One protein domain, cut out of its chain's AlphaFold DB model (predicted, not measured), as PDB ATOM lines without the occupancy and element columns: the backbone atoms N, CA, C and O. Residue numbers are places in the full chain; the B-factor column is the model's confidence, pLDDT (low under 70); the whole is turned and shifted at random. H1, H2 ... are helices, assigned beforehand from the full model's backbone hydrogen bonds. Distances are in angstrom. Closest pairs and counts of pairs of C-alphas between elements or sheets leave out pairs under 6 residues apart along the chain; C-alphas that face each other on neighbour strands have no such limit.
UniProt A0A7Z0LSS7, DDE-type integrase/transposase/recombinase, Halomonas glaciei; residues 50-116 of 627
ATOM      1  N   TYR A  50      21.970  75.304 148.119       84.94
ATOM      2  CA  TYR A  50      21.580  74.135 147.332       84.94
ATOM      3  C   TYR A  50      20.841  74.539 146.054       84.94
ATOM      4  O   TYR A  50      21.136  74.021 144.980       84.94
ATOM      5  N   TYR A  51      19.948  75.529 146.131       86.06
ATOM      6  CA  TYR A  51      19.300  76.107 144.957       86.06
ATOM      7  C   TYR A  51      20.332  76.693 143.978       86.06
ATOM      8  O   TYR A  51      20.284  76.397 142.784       86.06
ATOM      9  N   LYS A  52      21.320  77.458 144.468       86.38
ATOM     10  CA  LYS A  52      22.412  77.984 143.624       86.38
ATOM     11  C   LYS A  52      23.218  76.864 142.967       86.38
ATOM     12  O   LYS A  52      23.533  76.969 141.786       86.38
ATOM     13  N   TYR A  53      23.524  75.805 143.716       85.00
ATOM     14  CA  TYR A  53      24.227  74.630 143.205       85.00
ATOM     15  C   TYR A  53      23.419  73.914 142.115       85.00
ATOM     16  O   TYR A  53      23.941  73.683 141.028       85.00
ATOM     17  N   LYS A  54      22.126  73.655 142.352       85.38
ATOM     18  CA  LYS A  54      21.211  73.044 141.374       85.38
ATOM     19  C   LYS A  54      21.175  73.841 140.069       85.38
ATOM     20  O   LYS A  54      21.259  73.260 138.993       85.38
ATOM     21  N   VAL A  55      21.097  75.171 140.163       85.19
ATOM     22  CA  VAL A  55      21.138  76.058 138.990       85.19
ATOM     23  C   VAL A  55      22.473  75.940 138.248       85.19
ATOM     24  O   VAL A  55      22.468  75.888 137.022       85.19
ATOM     25  N   ILE A  56      23.609  75.881 138.955       84.81
ATOM     26  CA  ILE A  56      24.928  75.710 138.324       84.81
ATOM     27  C   ILE A  56      25.003  74.385 137.562       84.81
ATOM     28  O   ILE A  56      25.409  74.402 136.405       84.81
ATOM     29  N   VAL A  57      24.596  73.269 138.180       84.44
ATOM     30  CA  VAL A  57      24.637  71.933 137.557       84.44
ATOM     31  C   VAL A  57      23.789  71.903 136.286       84.44
ATOM     32  O   VAL A  57      24.300  71.567 135.223       84.44
ATOM     33  N   LEU A  58      22.533  72.352 136.375       85.25
ATOM     34  CA  LEU A  58      21.607  72.361 135.239       85.25
ATOM     35  C   LEU A  58      22.101  73.243 134.085       85.25
ATOM     36  O   LEU A  58      21.969  72.868 132.922       85.25
ATOM     37  N   VAL A  59      22.683  74.409 134.393       84.81
ATOM     38  CA  VAL A  59      23.274  75.278 133.368       84.81
ATOM     39  C   VAL A  59      24.502  74.611 132.756       84.81
ATOM     40  O   VAL A  59      24.622  74.619 131.539       84.81
ATOM     41  N   ASN A  60      25.378  73.995 133.553       84.12
ATOM     42  CA  ASN A  60      26.599  73.358 133.054       84.12
ATOM     43  C   ASN A  60      26.314  72.156 132.131       84.12
ATOM     44  O   ASN A  60      27.028  71.964 131.154       84.12
ATOM     45  N   GLU A  61      25.254  71.387 132.399       83.62
ATOM     46  CA  GLU A  61      24.817  70.258 131.556       83.62
ATOM     47  C   GLU A  61      24.339  70.687 130.158       83.62
ATOM     48  O   GLU A  61      24.513  69.948 129.191       83.62
ATOM     49  N   HIS A  62      23.750  71.881 130.038       81.25
ATOM     50  CA  HIS A  62      23.083  72.342 128.813       81.25
ATOM     51  C   HIS A  62      23.816  73.505 128.117       81.25
ATOM     52  O   HIS A  62      23.376  73.981 127.067       81.25
ATOM     53  N   LEU A  63      24.928  73.991 128.681       85.06
ATOM     54  CA  LEU A  63      25.673  75.133 128.153       85.06
ATOM     55  C   LEU A  63      26.576  74.724 126.984       85.06
ATOM     56  O   LEU A  63      27.522  73.959 127.141       85.06
ATOM     57  N   GLN A  64      26.349  75.327 125.816       76.38
ATOM     58  CA  GLN A  64      27.255  75.239 124.670       76.38
ATOM     59  C   GLN A  64      27.986  76.578 124.481       76.38
ATOM     60  O   GLN A  64      27.413  77.568 124.021       76.38
ATOM     61  N   GLY A  65      29.262  76.624 124.877       79.50
ATOM     62  CA  GLY A  65      30.119  77.815 124.830       79.50
ATOM     63  C   GLY A  65      30.409  78.423 126.210       79.50
ATOM     64  O   GLY A  65      30.261  77.776 127.237       79.50
ATOM     65  N   GLY A  66      30.865  79.679 126.249       79.81
ATOM     66  CA  GLY A  66      31.258  80.340 127.505       79.81
ATOM     67  C   GLY A  66      30.084  80.843 128.355       79.81
ATOM     68  O   GLY A  66      28.983  81.057 127.842       79.81
ATOM     69  N   TRP A  67      30.355  81.128 129.638       84.31
ATOM     70  CA  TRP A  67      29.419  81.693 130.629       84.31
ATOM     71  C   TRP A  67      29.061  83.166 130.337       84.31
ATOM     72  O   TRP A  67      29.355  84.081 131.108       84.31
ATOM     73  N   THR A  68      28.450  83.411 129.181       83.00
ATOM     74  CA  THR A  68      28.087  84.742 128.681       83.00
ATOM     75  C   THR A  68      26.576  84.948 128.711       83.00
ATOM     76  O   THR A  68      25.802  83.990 128.688       83.00
ATOM     77  N   LYS A  69      26.141  86.215 128.703       83.00
ATOM     78  CA  LYS A  69      24.721  86.592 128.630       83.00
ATOM     79  C   LYS A  69      23.975  85.845 127.515       83.00
ATOM     80  O   LYS A  69      22.914  85.290 127.764       83.00
ATOM     81  N   LYS A  70      24.566  85.806 126.313       82.94
ATOM     82  CA  LYS A  70      23.976  85.199 125.109       82.94
ATOM     83  C   LYS A  70      23.667  83.708 125.285       82.94
ATOM     84  O   LYS A  70      22.695  83.238 124.711       82.94
ATOM     85  N   ASN A  71      24.464  82.998 126.085       82.25
ATOM     86  CA  ASN A  71      24.364  81.547 126.234       82.25
ATOM     87  C   ASN A  71      23.569  81.138 127.485       82.25
ATOM     88  O   ASN A  71      22.817  80.176 127.436       82.25
ATOM     89  N   ILE A  72      23.703  81.867 128.602       85.81
ATOM     90  CA  ILE A  72      23.052  81.513 129.879       85.81
ATOM     91  C   ILE A  72      21.594  81.984 129.932       85.81
ATOM     92  O   ILE A  72      20.744  81.293 130.483       85.81
ATOM     93  N   GLU A  73      21.293  83.179 129.419       84.00
ATOM     94  CA  GLU A  73      19.971  83.792 129.600       84.00
ATOM     95  C   GLU A  73      18.834  82.982 128.943       84.00
ATOM     96  O   GLU A  73      17.863  82.719 129.653       84.00
ATOM     97  N   PRO A  74      18.978  82.463 127.701       83.62
ATOM     98  CA  PRO A  74      17.983  81.571 127.095       83.62
ATOM     99  C   PRO A  74      17.817  80.232 127.832       83.62
ATOM    100  O   PRO A  74      16.713  79.701 127.909       83.62
ATOM    101  N   LEU A  75      18.898  79.692 128.410       83.44
ATOM    102  CA  LEU A  75      18.856  78.444 129.184       83.44
ATOM    103  C   LEU A  75      18.108  78.624 130.506       83.44
ATOM    104  O   LEU A  75      17.320  77.768 130.887       83.44
ATOM    105  N   LEU A  76      18.314  79.748 131.199       86.06
ATOM    106  CA  LEU A  76      17.578  80.052 132.428       86.06
ATOM    107  C   LEU A  76      16.079  80.266 132.172       86.06
ATOM    108  O   LEU A  76      15.281  79.937 133.045       86.06
ATOM    109  N   ASP A  77      15.708  80.808 131.008       84.69
ATOM    110  CA  ASP A  77      14.307  80.917 130.583       84.69
ATOM    111  C   ASP A  77      13.692  79.535 130.329       84.69
ATOM    112  O   ASP A  77      12.667  79.204 130.923       84.69
ATOM    113  N   SER A  78      14.378  78.678 129.567       83.12
ATOM    114  CA  SER A  78      13.925  77.306 129.306       83.12
ATOM    115  C   SER A  78      13.808  76.457 130.584       83.12
ATOM    116  O   SER A  78      12.814  75.755 130.764       83.12
ATOM    117  N   LEU A  79      14.772  76.557 131.508       85.56
ATOM    118  CA  LEU A  79      14.749  75.832 132.785       85.56
ATOM    119  C   LEU A  79      13.623  76.305 133.720       85.56
ATOM    120  O   LEU A  79      13.138  75.512 134.532       85.56
ATOM    121  N   LEU A  80      13.222  77.580 133.635       86.75
ATOM    122  CA  LEU A  80      12.076  78.108 134.379       86.75
ATOM    123  C   LEU A  80      10.758  77.600 133.776       86.75
ATOM    124  O   LEU A  80       9.895  77.143 134.522       86.75
ATOM    125  N   GLU A  81      10.611  77.638 132.449       83.94
ATOM    126  CA  GLU A  81       9.405  77.166 131.745       83.94
ATOM    127  C   GLU A  81       9.162  75.661 131.927       83.94
ATOM    128  O   GLU A  81       8.023  75.230 132.091       83.94
ATOM    129  N   GLN A  82      10.231  74.862 131.975       82.69
ATOM    130  CA  GLN A  82      10.176  73.417 132.236       82.69
ATOM    131  C   GLN A  82       9.984  73.067 133.725       82.69
ATOM    132  O   GLN A  82       9.893  71.893 134.081       82.69
ATOM    133  N   GLY A  83       9.938  74.065 134.616       80.81
ATOM    134  CA  GLY A  83       9.735  73.869 136.054       80.81
ATOM    135  C   GLY A  83      10.946  73.306 136.808       80.81
ATOM    136  O   GLY A  83      10.819  72.897 137.963       80.81
ATOM    137  N   HIS A  84      12.139  73.284 136.204       80.00
ATOM    138  CA  HIS A  84      13.352  72.777 136.855       80.00
ATOM    139  C   HIS A  84      13.893  73.728 137.940       80.00
ATOM    140  O   HIS A  84      14.541  73.273 138.897       80.00
ATOM    141  N   ILE A  85      13.603  75.030 137.829       85.25
ATOM    142  CA  ILE A  85      13.943  76.071 138.813       85.25
ATOM    143  C   ILE A  85      12.695  76.872 139.211       85.25
ATOM    144  O   ILE A  85      11.872  77.199 138.371       85.25
ATOM    145  N   GLU A  86      12.559  77.225 140.494       79.12
ATOM    146  CA  GLU A  86      11.361  77.920 141.018       79.12
ATOM    147  C   GLU A  86      11.350  79.431 140.742       79.12
ATOM    148  O   GLU A  86      10.308  80.081 140.699       79.12
ATOM    149  N   LYS A  87      12.536  80.020 140.590       85.31
ATOM    150  CA  LYS A  87      12.740  81.452 140.360       85.31
ATOM    151  C   LYS A  87      13.826  81.617 139.311       85.31
ATOM    152  O   LYS A  87      14.786  80.854 139.333       85.31
ATOM    153  N   LYS A  88      13.725  82.615 138.428       85.69
ATOM    154  CA  LYS A  88      14.810  82.947 137.488       85.69
ATOM    155  C   LYS A  88      15.866  83.825 138.176       85.69
ATOM    156  O   LYS A  88      15.555  84.954 138.571       85.69
ATOM    157  N   PRO A  89      17.117  83.359 138.330       86.88
ATOM    158  CA  PRO A  89      18.223  84.201 138.767       86.88
ATOM    159  C   PRO A  89      18.790  85.025 137.597       86.88
ATOM    160  O   PRO A  89      18.597  84.706 136.429       86.88
ATOM    161  N   SER A  90      19.526  86.099 137.893       88.44
ATOM    162  CA  SER A  90      20.238  86.858 136.850       88.44
ATOM    163  C   SER A  90      21.436  86.062 136.321       88.44
ATOM    164  O   SER A  90      22.198  85.521 137.125       88.44
ATOM    165  N   TRP A  91      21.680  86.083 135.004       84.62
ATOM    166  CA  TRP A  91      22.850  85.433 134.392       84.62
ATOM    167  C   TRP A  91      24.176  85.869 135.048       84.62
ATOM    168  O   TRP A  91      25.068  85.048 135.241       84.62
ATOM    169  N   ARG A  92      24.287  87.142 135.476       84.38
ATOM    170  CA  ARG A  92      25.467  87.661 136.198       84.38
ATOM    171  C   ARG A  92      25.642  87.005 137.566       84.38
ATOM    172  O   ARG A  92      26.766  86.749 137.984       84.38
ATOM    173  N   SER A  93      24.538  86.745 138.267       84.62
ATOM    174  CA  SER A  93      24.554  86.062 139.564       84.62
ATOM    175  C   SER A  93      24.965  84.606 139.407       84.62
ATOM    176  O   SER A  93      25.799  84.151 140.178       84.62
ATOM    177  N   VAL A  94      24.443  83.919 138.391       84.31
ATOM    178  CA  VAL A  94      24.750  82.513 138.090       84.31
ATOM    179  C   VAL A  94      26.205  82.335 137.650       84.31
ATOM    180  O   VAL A  94      26.902  81.491 138.203       84.31
ATOM    181  N   ALA A  95      26.716  83.201 136.769       84.06
ATOM    182  CA  ALA A  95      28.132  83.211 136.392       84.06
ATOM    183  C   ALA A  95      29.058  83.508 137.585       84.06
ATOM    184  O   ALA A  95      30.125  82.910 137.715       84.06
ATOM    185  N   ARG A  96      28.641  84.395 138.502       82.69
ATOM    186  CA  ARG A  96      29.366  84.644 139.755       82.69
ATOM    187  C   ARG A  96      29.325  83.436 140.694       82.69
ATOM    188  O   ARG A  96      30.338  83.137 141.311       82.69
ATOM    189  N   TRP A  97      28.184  82.757 140.818       87.44
ATOM    190  CA  TRP A  97      28.067  81.539 141.625       87.44
ATOM    191  C   TRP A  97      28.967  80.430 141.083       87.44
ATOM    192  O   TRP A  97      29.707  79.845 141.860       87.44
ATOM    193  N   HIS A  98      28.972  80.213 139.765       83.62
ATOM    194  CA  HIS A  98      29.873  79.265 139.111       83.62
ATOM    195  C   HIS A  98      31.342  79.609 139.369       83.62
ATOM    196  O   HIS A  98      32.093  78.753 139.812       83.62
ATOM    197  N   LYS A  99      31.740  80.878 139.200       83.06
ATOM    198  CA  LYS A  99      33.108  81.321 139.509       83.06
ATOM    199  C   LYS A  99      33.498  81.050 140.969       83.06
ATOM    200  O   LYS A  99      34.620  80.638 141.225       83.06
ATOM    201  N   ASN A 100      32.591  81.289 141.915       79.44
ATOM    202  CA  ASN A 100      32.848  81.018 143.331       79.44
ATOM    203  C   ASN A 100      32.926  79.510 143.625       79.44
ATOM    204  O   ASN A 100      33.715  79.102 144.466       79.44
ATOM    205  N   TYR A 101      32.117  78.701 142.937       81.00
ATOM    206  CA  TYR A 101      32.106  77.243 143.061       81.00
ATOM    207  C   TYR A 101      33.357  76.582 142.472       81.00
ATOM    208  O   TYR A 101      33.866  75.624 143.038       81.00
ATOM    209  N   ASP A 102      33.879  77.124 141.373       76.31
ATOM    210  CA  ASP A 102      35.087  76.632 140.701       76.31
ATOM    211  C   ASP A 102      36.372  76.940 141.500       76.31
ATOM    212  O   ASP A 102      37.360  76.217 141.428       76.31
ATOM    213  N   GLN A 103      36.354  78.008 142.309       69.94
ATOM    214  CA  GLN A 103      37.477  78.399 143.171       69.94
ATOM    215  C   GLN A 103      37.567  77.603 144.482       69.94
ATOM    216  O   GLN A 103      38.653  77.509 145.048       69.94
ATOM    217  N   ASP A 104      36.451  77.057 144.971       62.97
ATOM    218  CA  ASP A 104      36.368  76.306 146.227       62.97
ATOM    219  C   ASP A 104      35.354  75.164 146.035       62.97
ATOM    220  O   ASP A 104      34.139  75.398 145.964       62.97
ATOM    221  N   ILE A 105      35.850  73.927 145.915       61.34
ATOM    222  CA  ILE A 105      35.048  72.745 145.565       61.34
ATOM    223  C   ILE A 105      34.011  72.475 146.671       61.34
ATOM    224  O   ILE A 105      34.333  71.945 147.735       61.34
ATOM    225  N   GLY A 106      32.745  72.820 146.414       67.25
ATOM    226  CA  GLY A 106      31.595  72.412 147.230       67.25
ATOM    227  C   GLY A 106      30.525  73.497 147.460       67.25
ATOM    228  O   GLY A 106      30.802  74.685 147.337       67.25
ATOM    229  N   PRO A 107      29.286  73.134 147.855       65.88
ATOM    230  CA  PRO A 107      28.161  74.077 148.016       65.88
ATOM    231  C   PRO A 107      28.377  75.206 149.042       65.88
ATOM    232  O   PRO A 107      27.643  76.196 149.052       65.88
ATOM    233  N   LYS A 108      29.389  75.092 149.912       67.56
ATOM    234  CA  LYS A 108      29.733  76.102 150.923       67.56
ATOM    235  C   LYS A 108      30.225  77.418 150.308       67.56
ATOM    236  O   LYS A 108      29.933  78.474 150.866       67.56
ATOM    237  N   SER A 109      30.884  77.385 149.150       71.88
ATOM    238  CA  SER A 109      31.327  78.591 148.422       71.88
ATOM    239  C   SER A 109      30.167  79.447 147.891       71.88
ATOM    240  O   SER A 109      30.342  80.611 147.519       71.88
ATOM    241  N   LEU A 110      28.948  78.898 147.909       76.44
ATOM    242  CA  LEU A 110      27.713  79.551 147.470       76.44
ATOM    243  C   LEU A 110      26.947  80.233 148.616       76.44
ATOM    244  O   LEU A 110      25.937  80.917 148.384       76.44
ATOM    245  N   VAL A 111      27.434  80.084 149.851       74.81
ATOM    246  CA  VAL A 111      26.874  80.698 151.057       74.81
ATOM    247  C   VAL A 111      27.282  82.169 151.122       74.81
ATOM    248  O   VAL A 111      28.435  82.532 150.910       74.81
ATOM    249  N   SER A 112      26.329  83.057 151.417       68.38
ATOM    250  CA  SER A 112      26.639  84.482 151.565       68.38
ATOM    251  C   SER A 112      27.406  84.755 152.868       68.38
ATOM    252  O   SER A 112      27.123  84.147 153.898       68.38
ATOM    253  N   ALA A 113      28.323  85.731 152.870       59.53
ATOM    254  CA  ALA A 113      29.067  86.132 154.075       59.53
ATOM    255  C   ALA A 113      28.151  86.532 155.255       59.53
ATOM    256  O   ALA A 113      28.493  86.324 156.417       59.53
ATOM    257  N   LYS A 114      26.940  87.035 154.964       57.94
ATOM    258  CA  LYS A 114      25.898  87.335 155.966       57.94
ATOM    259  C   LYS A 114      25.303  86.082 156.624       57.94
ATOM    260  O   LYS A 114      24.802  86.182 157.736       57.94
ATOM    261  N   GLY A 115      25.352  84.925 155.962       53.72
ATOM    262  CA  GLY A 115      24.933  83.635 156.521       53.72
ATOM    263  C   GLY A 115      25.980  82.988 157.436       53.72
ATOM    264  O   GLY A 115      25.626  82.141 158.250       53.72
ATOM    265  N   LEU A 116      27.248  83.407 157.334       55.81
ATOM    266  CA  LEU A 116      28.365  82.902 158.146       55.81
ATOM    267  C   LEU A 116      28.557  83.689 159.452       55.81
ATOM    268  O   LEU A 116      29.070  83.152 160.432       55.81
TER     269      LEU A 116
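Overview. This is residues 50 to 116 of the 627 residues of the protein "DDE-type integrase/transposase/recombinase" of Halomonas glaciei (UniProt A0A7Z0LSS7). Helices H1 and H3 cross almost at right angles, H2 packs on one end of this pair, and short H4 packs on the other. Small H5 ends the printed part, touching no helix. The printed part has 67 residues with five named helices, H1 to H5 in order, and no named strand: all helix. It is compact, radius of gyration of the C-alphas 11.7 A, spanning 33 by 24 by 17 A.

Along the chain. H1, residues 50 to 62, begins at C-alpha 50 (21.580, 74.135, 147.332) and is 18.7 A long. H2 is residues 69 to 81, 18.3 A; H3 residues 91 to 103, 18.5 A; H4 residues 107 to 110; H5 residues 113 to 116, ending at C-alpha 116 (28.365, 82.902, 158.146).

Arrangement. H1 touches H3, about perpendicular at 83 degrees, closest C-alphas Ile 56 and His 98, 6.1 A. H2 touches H3, about perpendicular at 78 degrees, closest C-alphas Glu 73 and Trp 91, 5.8 A. H4 touches H3, closest C-alphas Tyr 101 and Ser 109, 5.6 A. Every O i to N i+4 pair is within hydrogen-bond range in H3, 8 of 9 in H1 and 7 of 9 in H2; H4 and H5 are too short for one.

Size, cuts and confidence. C-alphas 64 and 116 are farthest apart, 34.4 A. The printed part has no cut and no long link. pLDDT is under 70 at residues 103 to 108 and 112 to 116.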